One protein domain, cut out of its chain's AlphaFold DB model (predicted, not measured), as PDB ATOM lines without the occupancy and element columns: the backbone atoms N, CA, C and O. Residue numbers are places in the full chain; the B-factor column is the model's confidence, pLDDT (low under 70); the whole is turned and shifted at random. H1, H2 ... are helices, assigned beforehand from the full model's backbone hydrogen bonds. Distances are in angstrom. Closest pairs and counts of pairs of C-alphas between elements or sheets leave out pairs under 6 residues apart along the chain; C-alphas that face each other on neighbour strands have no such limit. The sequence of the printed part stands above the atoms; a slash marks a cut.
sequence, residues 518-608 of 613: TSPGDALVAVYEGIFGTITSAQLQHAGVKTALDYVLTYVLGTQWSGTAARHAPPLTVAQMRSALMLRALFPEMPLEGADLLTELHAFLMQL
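AT A GLANCE: This is residues 518 to 608 of the 613 residues of an uncharacterized protein of Tateyamaria sp. ANG-S1 (UniProt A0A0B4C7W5). Long helices H1 and H5 lie side by side, antiparallel; H3 crosses H1, short H2 packs on H3, and short H4 sits by residue 605 of H5. The 91 printed residues have five named helices, H1 to H5 in order, and no named strand: all helix, mostly crossed packing. The whole is compact, radius of gyration of the C-alphas 12.2 A, spanning 32 by 30 by 25 A.

HOW THE PARTS SIT: H1, residues 520 to 532, touches H5, residues 592 to 607, opposite ways at a shallow tilt of 6 degrees; closest C-alphas Pro 520 and Phe 604, 5.2 A. H3, residues 548 to 561, touches H1 with residues 548 to 552 alone, at a steep tilt of 60 degrees; closest C-alphas Val 525 and Leu 549, 6.0 A. H2, residues 537 to 543, touches H3; closest C-alphas Ala 543 and Tyr 555, 6.1 A. H4, residues 574 to 579, only just touches H5, with 3 pairs of C-alphas within 8 A; closest Arg 578 and Leu 605, 6.3 A. Every O i to N i+4 pair is within hydrogen-bond range in H1, H2 and H4, 7 of 10 in H3, 10 of 12 in H5.

IN THESE COORDINATES: H1 begins at C-alpha 520 (43.203, -3.083, -15.561) and spans 18.4 A; H3 spans 16.2 A; H5 spans 25.5 A, ending at C-alpha 607 (44.577, 0.006, -8.334).

THE WHOLE: The printed part has no cut; links H3 to H4 and H4 to H5 are long, 12 residues each. Residue 518 alone is under pLDDT 70.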
ATOM      1  N   THR A 518      46.593  -1.630 -21.847       64.81
ATOM      2  CA  THR A 518      45.204  -2.005 -21.558       64.81
ATOM      3  C   THR A 518      44.927  -1.615 -20.111       64.81
ATOM      4  O   THR A 518      45.722  -1.950 -19.225       64.81
ATOM      5  N   SER A 519      43.853  -0.867 -19.849       82.19
ATOM      6  CA  SER A 519      43.505  -0.540 -18.468       82.19
ATOM      7  C   SER A 519      43.293  -1.846 -17.680       82.19
ATOM      8  O   SER A 519      42.947  -2.867 -18.278       82.19
ATOM      9  N   PRO A 520      43.464  -1.872 -16.346       82.81
ATOM     10  CA  PRO A 520      43.203  -3.083 -15.561       82.81
ATOM     11  C   PRO A 520      41.785  -3.637 -15.768       82.81
ATOM     12  O   PRO A 520      41.565  -4.837 -15.657       82.81
ATOM     13  N   GLY A 521      40.822  -2.763 -16.090       89.00
ATOM     14  CA  GLY A 521      39.471  -3.169 -16.470       89.00
ATOM     15  C   GLY A 521      39.430  -3.899 -17.816       89.00
ATOM     16  O   GLY A 521      38.761  -4.923 -17.922       89.00
ATOM     17  N   ASP A 522      40.182  -3.431 -18.813       91.12
ATOM     18  CA  ASP A 522      40.274  -4.092 -20.122       91.12
ATOM     19  C   ASP A 522      40.977  -5.448 -20.018       91.12
ATOM     20  O   ASP A 522      40.546  -6.407 -20.649       91.12
ATOM     21  N   ALA A 523      42.017  -5.554 -19.183       91.06
ATOM     22  CA  ALA A 523      42.692  -6.824 -18.911       91.06
ATOM     23  C   ALA A 523      41.737  -7.846 -18.269       91.06
ATOM     24  O   ALA A 523      41.678  -8.996 -18.703       91.06
ATOM     25  N   LEU A 524      40.927  -7.408 -17.295       93.31
ATOM     26  CA  LEU A 524      39.909  -8.246 -16.660       93.31
ATOM     27  C   LEU A 524      38.872  -8.755 -17.677       93.31
ATOM     28  O   LEU A 524      38.538  -9.940 -17.682       93.31
ATOM     29  N   VAL A 525      38.383  -7.877 -18.559       95.25
ATOM     30  CA  VAL A 525      37.446  -8.249 -19.631       95.25
ATOM     31  C   VAL A 525      38.101  -9.208 -20.623       95.25
ATOM     32  O   VAL A 525      37.514 -10.239 -20.936       95.25
ATOM     33  N   ALA A 526      39.325  -8.924 -21.070       94.12
ATOM     34  CA  ALA A 526      40.040  -9.753 -22.033       94.12
ATOM     35  C   ALA A 526      40.281 -11.178 -21.510       94.12
ATOM     36  O   ALA A 526      40.105 -12.143 -22.254       94.12
ATOM     37  N   VAL A 527      40.632 -11.333 -20.227       92.25
ATOM     38  CA  VAL A 527      40.769 -12.656 -19.600       92.25
ATOM     39  C   VAL A 527      39.426 -13.380 -19.542       92.25
ATOM     40  O   VAL A 527      39.362 -14.556 -19.891       92.25
ATOM     41  N   TYR A 528      38.343 -12.689 -19.169       93.50
ATOM     42  CA  TYR A 528      37.006 -13.288 -19.192       93.50
ATOM     43  C   TYR A 528      36.636 -13.778 -20.597       93.50
ATOM     44  O   TYR A 528      36.247 -14.933 -20.765       93.50
ATOM     45  N   GLU A 529      36.790 -12.926 -21.611       92.44
ATOM     46  CA  GLU A 529      36.422 -13.248 -22.990       92.44
ATOM     47  C   GLU A 529      37.309 -14.335 -23.605       92.44
ATOM     48  O   GLU A 529      36.830 -15.140 -24.403       92.44
ATOM     49  N   GLY A 530      38.577 -14.415 -23.196       88.94
ATOM     50  CA  GLY A 530      39.480 -15.492 -23.594       88.94
ATOM     51  C   GLY A 530      39.053 -16.871 -23.079       88.94
ATOM     52  O   GLY A 530      39.328 -17.874 -23.735       88.94
ATOM     53  N   ILE A 531      38.363 -16.929 -21.934       84.69
ATOM     54  CA  ILE A 531      37.934 -18.181 -21.288       84.69
ATOM     55  C   ILE A 531      36.494 -18.543 -21.676       84.69
ATOM     56  O   ILE A 531      36.214 -19.678 -22.061       84.69
ATOM     57  N   PHE A 532      35.575 -17.579 -21.583       86.38
ATOM     58  CA  PHE A 532      34.129 -17.799 -21.715       86.38
ATOM     59  C   PHE A 532      33.546 -17.310 -23.049       86.38
ATOM     60  O   PHE A 532      32.359 -17.518 -23.311       86.38
ATOM     61  N   GLY A 533      34.373 -16.707 -23.907       87.31
ATOM     62  CA  GLY A 533      33.967 -16.126 -25.182       87.31
ATOM     63  C   GLY A 533      33.559 -14.654 -25.078       87.31
ATOM     64  O   GLY A 533      33.334 -14.116 -23.996       87.31
ATOM     65  N   THR A 534      33.467 -13.999 -26.236       92.50
ATOM     66  CA  THR A 534      33.149 -12.568 -26.357       92.50
ATOM     67  C   THR A 534      31.805 -12.214 -25.720       92.50
ATOM     68  O   THR A 534      30.801 -12.894 -25.947       92.50
ATOM     69  N   ILE A 535      31.771 -11.108 -24.976       93.25
ATOM     70  CA  ILE A 535      30.555 -10.580 -24.360       93.25
ATOM     71  C   ILE A 535      29.703  -9.902 -25.437       93.25
ATOM     72  O   ILE A 535      30.092  -8.925 -26.075       93.25
ATOM     73  N   THR A 536      28.494 -10.412 -25.634       94.56
ATOM     74  CA  THR A 536      27.550  -9.933 -26.651       94.56
ATOM     75  C   THR A 536      26.615  -8.851 -26.111       94.56
ATOM     76  O   THR A 536      26.309  -8.795 -24.919       94.56
ATOM     77  N   SER A 537      26.049  -8.029 -27.000       94.25
ATOM     78  CA  SER A 537      25.039  -7.028 -26.616       94.25
ATOM     79  C   SER A 537      23.796  -7.647 -25.964       94.25
ATOM     80  O   SER A 537      23.212  -7.038 -25.071       94.25
ATOM     81  N   ALA A 538      23.417  -8.868 -26.356       92.44
ATOM     82  CA  ALA A 538      22.310  -9.597 -25.737       92.44
ATOM     83  C   ALA A 538      22.609  -9.959 -24.273       92.44
ATOM     84  O   ALA A 538      21.736  -9.830 -23.417       92.44
ATOM     85  N   GLN A 539      23.851 -10.348 -23.965       92.25
ATOM     86  CA  GLN A 539      24.287 -10.612 -22.590       92.25
ATOM     87  C   GLN A 539      24.312  -9.335 -21.746       92.25
ATOM     88  O   GLN A 539      23.829  -9.357 -20.616       92.25
ATOM     89  N   LEU A 540      24.799  -8.216 -22.298       96.06
ATOM     90  CA  LEU A 540      24.757  -6.915 -21.617       96.06
ATOM     91  C   LEU A 540      23.313  -6.506 -21.281       96.06
ATOM     92  O   LEU A 540      23.023  -6.124 -20.148       96.06
ATOM     93  N   GLN A 541      22.398  -6.655 -22.245       94.75
ATOM     94  CA  GLN A 541      20.979  -6.355 -22.062       94.75
ATOM     95  C   GLN A 541      20.331  -7.266 -21.013       94.75
ATOM     96  O   GLN A 541      19.609  -6.772 -20.150       94.75
ATOM     97  N   HIS A 542      20.601  -8.573 -21.060       91.06
ATOM     98  CA  HIS A 542      20.087  -9.536 -20.085       91.06
ATOM     99  C   HIS A 542      20.565  -9.225 -18.661       91.06
ATOM    100  O   HIS A 542      19.780  -9.268 -17.719       91.06
ATOM    101  N   ALA A 543      21.838  -8.859 -18.515       93.00
ATOM    102  CA  ALA A 543      22.438  -8.480 -17.242       93.00
ATOM    103  C   ALA A 543      22.036  -7.072 -16.757       93.00
ATOM    104  O   ALA A 543      22.354  -6.707 -15.627       93.00
ATOM    105  N   GLY A 544      21.363  -6.268 -17.589       94.88
ATOM    106  CA  GLY A 544      20.967  -4.900 -17.245       94.88
ATOM    107  C   GLY A 544      22.142  -3.921 -17.114       94.88
ATOM    108  O   GLY A 544      22.040  -2.934 -16.387       94.88
ATOM    109  N   VAL A 545      23.256  -4.179 -17.803       95.94
ATOM    110  CA  VAL A 545      24.492  -3.380 -17.733       95.94
ATOM    111  C   VAL A 545      24.870  -2.814 -19.100       95.94
ATOM    112  O   VAL A 545      24.402  -3.280 -20.137       95.94
ATOM    113  N   LYS A 546      25.714  -1.774 -19.117       95.75
ATOM    114  CA  LYS A 546      26.086  -1.061 -20.354       95.75
ATOM    115  C   LYS A 546      27.474  -1.403 -20.881       95.75
ATOM    116  O   LYS A 546      27.730  -1.187 -22.060       95.75
ATOM    117  N   THR A 547      28.369  -1.889 -20.025       96.75
ATOM    118  CA  THR A 547      29.769  -2.137 -20.380       96.75
ATOM    119  C   THR A 547      30.152  -3.586 -20.106       96.75
ATOM    120  O   THR A 547      29.590  -4.232 -19.221       96.75
ATOM    121  N   ALA A 548      31.133  -4.094 -20.855       96.12
ATOM    122  CA  ALA A 548      31.702  -5.420 -20.622       96.12
ATOM    123  C   ALA A 548      32.327  -5.534 -19.220       96.12
ATOM    124  O   ALA A 548      32.182  -6.558 -18.557       96.12
ATOM    125  N   LEU A 549      32.945  -4.457 -18.726       96.06
ATOM    126  CA  LEU A 549      33.491  -4.416 -17.372       96.06
ATOM    127  C   LEU A 549      32.390  -4.551 -16.310       96.06
ATOM    128  O   LEU A 549      32.531  -5.354 -15.391       96.06
ATOM    129  N   ASP A 550      31.276  -3.824 -16.447       96.06
ATOM    130  CA  ASP A 550      30.139  -3.945 -15.525       96.06
ATOM    131  C   ASP A 550      29.499  -5.332 -15.594       96.06
ATOM    132  O   ASP A 550      29.064  -5.860 -14.572       96.06
ATOM    133  N   TYR A 551      29.469  -5.944 -16.781       96.56
ATOM    134  CA  TYR A 551      29.028  -7.327 -16.947       96.56
ATOM    135  C   TYR A 551      29.903  -8.289 -16.146       96.56
ATOM    136  O   TYR A 551      29.380  -9.091 -15.371       96.56
ATOM    137  N   VAL A 552      31.227  -8.169 -16.241       96.56
ATOM    138  CA  VAL A 552      32.138  -9.016 -15.466       96.56
ATOM    139  C   VAL A 552      32.025  -8.731 -13.962       96.56
ATOM    140  O   VAL A 552      31.839  -9.657 -13.176       96.56
ATOM    141  N   LEU A 553      32.088  -7.468 -13.534       96.50
ATOM    142  CA  LEU A 553      32.110  -7.107 -12.111       96.50
ATOM    143  C   LEU A 553      30.764  -7.312 -11.413       96.50
ATOM    144  O   LEU A 553      30.722  -7.854 -10.313       96.50
ATOM    145  N   THR A 554      29.669  -6.866 -12.026       95.50
ATOM    146  CA  THR A 554      28.355  -6.833 -11.372       95.50
ATOM    147  C   THR A 554      27.581  -8.115 -11.624       95.50
ATOM    148  O   THR A 554      27.034  -8.681 -10.685       95.50
ATOM    149  N   TYR A 555      27.554  -8.605 -12.865       95.56
ATOM    150  CA  TYR A 555      26.759  -9.781 -13.210       95.56
ATOM    151  C   TYR A 555      27.524 -11.088 -12.972       95.56
ATOM    152  O   TYR A 555      27.079 -11.926 -12.190       95.56
ATOM    153  N   VAL A 556      28.700 -11.269 -13.577       95.12
ATOM    154  CA  VAL A 556      29.466 -12.521 -13.439       95.12
ATOM    155  C   VAL A 556      29.984 -12.688 -12.010       95.12
ATOM    156  O   VAL A 556      29.575 -13.609 -11.309       95.12
ATOM    157  N   LEU A 557      30.848 -11.785 -11.548       96.44
ATOM    158  CA  LEU A 557      31.447 -11.855 -10.215       96.44
ATOM    159  C   LEU A 557      30.433 -11.485  -9.132       96.44
ATOM    160  O   LEU A 557      30.284 -12.191  -8.135       96.44
ATOM    161  N   GLY A 558      29.724 -10.374  -9.340       96.44
ATOM    162  CA  GLY A 558      28.806  -9.807  -8.366       96.44
ATOM    163  C   GLY A 558      27.568 -10.662  -8.121       96.44
ATOM    164  O   GLY A 558      27.166 -10.783  -6.965       96.44
ATOM    165  N   THR A 559      27.007 -11.301  -9.151       95.50
ATOM    166  CA  THR A 559      25.739 -12.044  -9.062       95.50
ATOM    167  C   THR A 559      25.902 -13.557  -9.162       95.50
ATOM    168  O   THR A 559      25.450 -14.279  -8.270       95.50
ATOM    169  N   GLN A 560      26.529 -14.038 -10.239       93.19
ATOM    170  CA  GLN A 560      26.602 -15.466 -10.557       93.19
ATOM    171  C   GLN A 560      27.592 -16.184  -9.635       93.19
ATOM    172  O   GLN A 560      27.193 -17.004  -8.812       93.19
ATOM    173  N   TRP A 561      28.877 -15.829  -9.705       95.62
ATOM    174  CA  TRP A 561      29.941 -16.535  -8.986       95.62
ATOM    175  C   TRP A 561      29.881 -16.321  -7.476       95.62
ATOM    176  O   TRP A 561      30.304 -17.186  -6.714       95.62
ATOM    177  N   SER A 562      29.316 -15.201  -7.024       96.31
ATOM    178  CA  SER A 562      29.084 -14.948  -5.600       96.31
ATOM    179  C   SER A 562      27.955 -15.776  -4.982       96.31
ATOM    180  O   SER A 562      27.760 -15.757  -3.759       96.31
ATOM    181  N   GLY A 563      27.149 -16.449  -5.810       94.00
ATOM    182  CA  GLY A 563      25.945 -17.154  -5.379       94.00
ATOM    183  C   GLY A 563      24.873 -16.227  -4.795       94.00
ATOM    184  O   GLY A 563      24.006 -16.678  -4.045       94.00
ATOM    185  N   THR A 564      24.927 -14.916  -5.055       94.69
ATOM    186  CA  THR A 564      23.876 -13.988  -4.593       94.69
ATOM    187  C   THR A 564      22.584 -14.182  -5.380       94.69
ATOM    188  O   THR A 564      21.519 -14.118  -4.770       94.69
ATOM    189  N   ALA A 565      22.656 -14.554  -6.667       89.69
ATOM    190  CA  ALA A 565      21.485 -14.960  -7.453       89.69
ATOM    191  C   ALA A 565      20.712 -16.111  -6.797       89.69
ATOM    192  O   ALA A 565      19.514 -15.988  -6.555       89.69
ATOM    193  N   ALA A 566      21.412 -17.197  -6.452       87.25
ATOM    194  CA  ALA A 566      20.817 -18.372  -5.810       87.25
ATOM    195  C   ALA A 566      20.205 -18.053  -4.434       87.25
ATOM    196  O   ALA A 566      19.276 -18.721  -3.992       87.25
ATOM    197  N   ARG A 567      20.710 -17.012  -3.760       90.38
ATOM    198  CA  ARG A 567      20.234 -16.547  -2.448       90.38
ATOM    199  C   ARG A 567      19.231 -15.393  -2.522       90.38
ATOM    200  O   ARG A 567      18.853 -14.874  -1.476       90.38
ATOM    201  N   HIS A 568      18.833 -14.963  -3.722       91.81
ATOM    202  CA  HIS A 568      18.009 -13.768  -3.942       91.81
ATOM    203  C   HIS A 568      18.549 -12.505  -3.238       91.81
ATOM    204  O   HIS A 568      17.789 -11.658  -2.771       91.81
ATOM    205  N   ALA A 569      19.874 -12.384  -3.148       94.12
ATOM    206  CA  ALA A 569      20.557 -11.254  -2.537       94.12
ATOM    207  C   ALA A 569      21.021 -10.242  -3.604       94.12
ATOM    208  O   ALA A 569      21.232 -10.620  -4.760       94.12
ATOM    209  N   PRO A 570      21.222  -8.962  -3.236       95.19
ATOM    210  CA  PRO A 570      21.828  -7.986  -4.135       95.19
ATOM    211  C   PRO A 570      23.231  -8.420  -4.600       95.19
ATOM    212  O   PRO A 570      23.939  -9.078  -3.828       95.19
ATOM    213  N   PRO A 571      23.664  -8.019  -5.812       96.50
ATOM    214  CA  PRO A 571      25.010  -8.309  -6.301       96.50
ATOM    215  C   PRO A 571      26.095  -7.797  -5.348       96.50
ATOM    216  O   PRO A 571      25.960  -6.713  -4.770       96.50
ATOM    217  N   LEU A 572      27.202  -8.537  -5.225       96.00
ATOM    218  CA  LEU A 572      28.385  -8.041  -4.525       96.00
ATOM    219  C   LEU A 572      28.905  -6.782  -5.219       96.00
ATOM    220  O   LEU A 572      29.179  -6.763  -6.417       96.00
ATOM    221  N   THR A 573      29.089  -5.735  -4.431       95.19
ATOM    222  CA  THR A 573      29.693  -4.486  -4.883       95.19
ATOM    223  C   THR A 573      31.215  -4.595  -4.906       95.19
ATOM    224  O   THR A 573      31.819  -5.310  -4.106       95.19
ATOM    225  N   VAL A 574      31.864  -3.780  -5.740       92.62
ATOM    226  CA  VAL A 574      33.331  -3.626  -5.734       92.62
ATOM    227  C   VAL A 574      33.850  -3.263  -4.338       92.62
ATOM    228  O   VAL A 574      34.905  -3.735  -3.929       92.62
ATOM    229  N   ALA A 575      33.105  -2.471  -3.561       89.31
ATOM    230  CA  ALA A 575      33.481  -2.138  -2.188       89.31
ATOM    231  C   ALA A 575      33.501  -3.374  -1.273       89.31
ATOM    232  O   ALA A 575      34.471  -3.563  -0.544       89.31
ATOM    233  N   GLN A 576      32.484  -4.240  -1.364       92.12
ATOM    234  CA  GLN A 576      32.446  -5.505  -0.621       92.12
ATOM    235  C   GLN A 576      33.586  -6.438  -1.040       92.12
ATOM    236  O   GLN A 576      34.242  -7.018  -0.174       92.12
ATOM    237  N   MET A 577      33.883  -6.514  -2.344       93.62
ATOM    238  CA  MET A 577      35.037  -7.263  -2.854       93.62
ATOM    239  C   MET A 577      36.352  -6.734  -2.280       93.62
ATOM    240  O   MET A 577      37.186  -7.510  -1.822       93.62
ATOM    241  N   ARG A 578      36.511  -5.406  -2.209       88.06
ATOM    242  CA  ARG A 578      37.705  -4.762  -1.643       88.06
ATOM    243  C   ARG A 578      37.889  -4.978  -0.143       88.06
ATOM    244  O   ARG A 578      39.030  -4.900   0.308       88.06
ATOM    245  N   SER A 579      36.809  -5.206   0.601       83.88
ATOM    246  CA  SER A 579      36.835  -5.411   2.056       83.88
ATOM    247  C   SER A 579      36.925  -6.878   2.486       83.88
ATOM    248  O   SER A 579      37.072  -7.161   3.674       83.88
ATOM    249  N   ALA A 580      36.802  -7.823   1.551       88.62
ATOM    250  CA  ALA A 580      36.738  -9.242   1.877       88.62
ATOM    251  C   ALA A 580      38.040  -9.761   2.500       88.62
ATOM    252  O   ALA A 580      39.129  -9.397   2.066       88.62
ATOM    253  N   LEU A 581      37.928 -10.646   3.497       83.88
ATOM    254  CA  LEU A 581      39.074 -11.313   4.134       83.88
ATOM    255  C   LEU A 581      39.801 -12.252   3.160       83.88
ATOM    256  O   LEU A 581      41.025 -12.304   3.143       83.88
ATOM    257  N   MET A 582      39.029 -12.974   2.354       88.75
ATOM    258  CA  MET A 582      39.502 -13.938   1.364       88.75
ATOM    259  C   MET A 582      38.755 -13.661   0.068       88.75
ATOM    260  O   MET A 582      37.521 -13.688   0.051       88.75
ATOM    261  N   LEU A 583      39.489 -13.341  -0.995       89.81
ATOM    262  CA  LEU A 583      38.894 -12.959  -2.267       89.81
ATOM    263  C   LEU A 583      38.222 -14.175  -2.907       89.81
ATOM    264  O   LEU A 583      37.084 -14.068  -3.355       89.81
ATOM    265  N   ARG A 584      38.859 -15.355  -2.860       92.00
ATOM    266  CA  ARG A 584      38.275 -16.596  -3.399       92.00
ATOM    267  C   ARG A 584      36.964 -16.979  -2.708       92.00
ATOM    268  O   ARG A 584      36.046 -17.457  -3.379       92.00
ATOM    269  N   ALA A 585      36.859 -16.762  -1.396       92.12
ATOM    270  CA  ALA A 585      35.680 -17.121  -0.602       92.12
ATOM    271  C   ALA A 585      34.425 -16.316  -0.979       92.12
ATOM    272  O   ALA A 585      33.308 -16.755  -0.708       92.12
ATOM    273  N   LEU A 586      34.589 -15.158  -1.629       94.12
ATOM    274  CA  LEU A 586      33.462 -14.389  -2.156       94.12
ATOM    275  C   LEU A 586      32.787 -15.047  -3.349       94.12
ATOM    276  O   LEU A 586      31.665 -14.663  -3.662       94.12
ATOM    277  N   PHE A 587      33.459 -15.990  -4.012       95.81
ATOM    278  CA  PHE A 587      33.026 -16.557  -5.283       95.81
ATOM    279  C   PHE A 587      32.822 -18.078  -5.191       95.81
ATOM    280  O   PHE A 587      33.497 -18.835  -5.895       95.81
ATOM    281  N   PRO A 588      31.939 -18.575  -4.302       95.25
ATOM    282  CA  PRO A 588      31.731 -20.013  -4.105       95.25
ATOM    283  C   PRO A 588      31.298 -20.741  -5.389       95.25
ATOM    284  O   PRO A 588      31.673 -21.896  -5.581       95.25
ATOM    285  N   GLU A 589      30.606 -20.044  -6.295       94.94
ATOM    286  CA  GLU A 589      30.102 -20.569  -7.571       94.94
ATOM    287  C   GLU A 589      31.040 -20.316  -8.758       94.94
ATOM    288  O   GLU A 589      30.662 -20.496  -9.913       94.94
ATOM    289  N   MET A 590      32.276 -19.884  -8.502       94.50
ATOM    290  CA  MET A 590      33.272 -19.751  -9.560       94.50
ATOM    291  C   MET A 590      33.630 -21.131 -10.144       94.50
ATOM    292  O   MET A 590      33.981 -22.029  -9.365       94.50
ATOM    293  N   PRO A 591      33.620 -21.310 -11.480       93.31
ATOM    294  CA  PRO A 591      34.076 -22.538 -12.134       93.31
ATOM    295  C   PRO A 591      35.600 -22.705 -12.026       93.31
ATOM    296  O   PRO A 591      36.331 -21.738 -11.812       93.31
ATOM    297  N   LEU A 592      36.104 -23.924 -12.240       90.75
ATOM    298  CA  LEU A 592      37.542 -24.240 -12.159       90.75
ATOM    299  C   LEU A 592      38.426 -23.403 -13.106       90.75
ATOM    300  O   LEU A 592      39.584 -23.135 -12.797       90.75
ATOM    301  N   GLU A 593      37.886 -22.954 -14.237       89.94
ATOM    302  CA  GLU A 593      38.600 -22.113 -15.212       89.94
ATOM    303  C   GLU A 593      38.683 -20.632 -14.784       89.94
ATOM    304  O   GLU A 593      39.365 -19.846 -15.430       89.94
ATOM    305  N   GLY A 594      38.019 -20.220 -13.696       90.69
ATOM    306  CA  GLY A 594      37.939 -18.814 -13.272       90.69
ATOM    307  C   GLY A 594      39.193 -18.239 -12.595       90.69
ATOM    308  O   GLY A 594      39.219 -17.047 -12.283       90.69
ATOM    309  N   ALA A 595      40.227 -19.051 -12.361       88.94
ATOM    310  CA  ALA A 595      41.417 -18.665 -11.594       88.94
ATOM    311  C   ALA A 595      42.174 -17.461 -12.195       88.94
ATOM    312  O   ALA A 595      42.544 -16.517 -11.490       88.94
ATOM    313  N   ASP A 596      42.339 -17.438 -13.516       88.56
ATOM    314  CA  ASP A 596      43.000 -16.329 -14.212       88.56
ATOM    315  C   ASP A 596      42.250 -15.006 -14.012       88.56
ATOM    316  O   ASP A 596      42.855 -13.964 -13.755       88.56
ATOM    317  N   LEU A 597      40.914 -15.055 -14.038       92.06
ATOM    318  CA  LEU A 597      40.081 -13.871 -13.864       92.06
ATOM    319  C   LEU A 597      40.211 -13.279 -12.459       92.06
ATOM    320  O   LEU A 597      40.237 -12.061 -12.305       92.06
ATOM    321  N   LEU A 598      40.313 -14.117 -11.426       91.81
ATOM    322  CA  LEU A 598      40.513 -13.643 -10.054       91.81
ATOM    323  C   LEU A 598      41.898 -13.028  -9.830       91.81
ATOM    324  O   LEU A 598      42.027 -12.095  -9.034       91.81
ATOM    325  N   THR A 599      42.911 -13.508 -10.550       87.75
ATOM    326  CA  THR A 599      44.251 -12.906 -10.542       87.75
ATOM    327  C   THR A 599      44.194 -11.472 -11.087       87.75
ATOM    328  O   THR A 599      44.698 -10.545 -10.447       87.75
ATOM    329  N   GLU A 600      43.488 -11.252 -12.199       90.62
ATOM    330  CA  GLU A 600      43.270  -9.905 -12.747       90.62
ATOM    331  C   GLU A 600      42.326  -9.056 -11.889       90.62
ATOM    332  O   GLU A 600      42.546  -7.854 -11.717       90.62
ATOM    333  N   LEU A 601      41.312  -9.667 -11.266       92.69
ATOM    334  CA  LEU A 601      40.427  -8.969 -10.334       92.69
ATOM    335  C   LEU A 601      41.231  -8.400  -9.167       92.69
ATOM    336  O   LEU A 601      41.038  -7.243  -8.797       92.69
ATOM    337  N   HIS A 602      42.164  -9.170  -8.608       89.12
ATOM    338  CA  HIS A 602      43.057  -8.672  -7.570       89.12
ATOM    339  C   HIS A 602      43.817  -7.422  -8.045       89.12
ATOM    340  O   HIS A 602      43.825  -6.398  -7.352       89.12
ATOM    341  N   ALA A 603      44.438  -7.479  -9.227       84.06
ATOM    342  CA  ALA A 603      45.176  -6.351  -9.793       84.06
ATOM    343  C   ALA A 603      44.282  -5.115  -9.994       84.06
ATOM    344  O   ALA A 603      44.688  -4.005  -9.636       84.06
ATOM    345  N   PHE A 604      43.057  -5.308 -10.490       90.50
ATOM    346  CA  PHE A 604      42.049  -4.261 -10.642       90.50
ATOM    347  C   PHE A 604      41.679  -3.623  -9.292       90.50
ATOM    348  O   PHE A 604      41.767  -2.405  -9.130       90.50
ATOM    349  N   LEU A 605      41.332  -4.432  -8.285       89.62
ATOM    350  CA  LEU A 605      40.883  -3.950  -6.972       89.62
ATOM    351  C   LEU A 605      41.973  -3.194  -6.196       89.62
ATOM    352  O   LEU A 605      41.652  -2.293  -5.411       89.62
ATOM    353  N   MET A 606      43.243  -3.551  -6.403       82.19
ATOM    354  CA  MET A 606      44.395  -2.883  -5.787       82.19
ATOM    355  C   MET A 606      44.685  -1.500  -6.380       82.19
ATOM    356  O   MET A 606      45.244  -0.659  -5.683       82.19
ATOM    357  N   GLN A 607      44.309  -1.258  -7.637       81.19
ATOM    358  CA  GLN A 607      44.577   0.006  -8.334       81.19
ATOM    359  C   GLN A 607      43.472   1.047  -8.156       81.19
ATOM    360  O   GLN A 607      43.675   2.225  -8.444       81.19
ATOM    361  N   LEU A 608      42.304   0.636  -7.659       82.31
ATOM    362  CA  LEU A 608      41.230   1.573  -7.364       82.31
ATOM    363  C   LEU A 608      41.667   2.540  -6.250       82.31
ATOM    364  O   LEU A 608      42.120   2.078  -5.194       82.31
TER     365      LEU A 608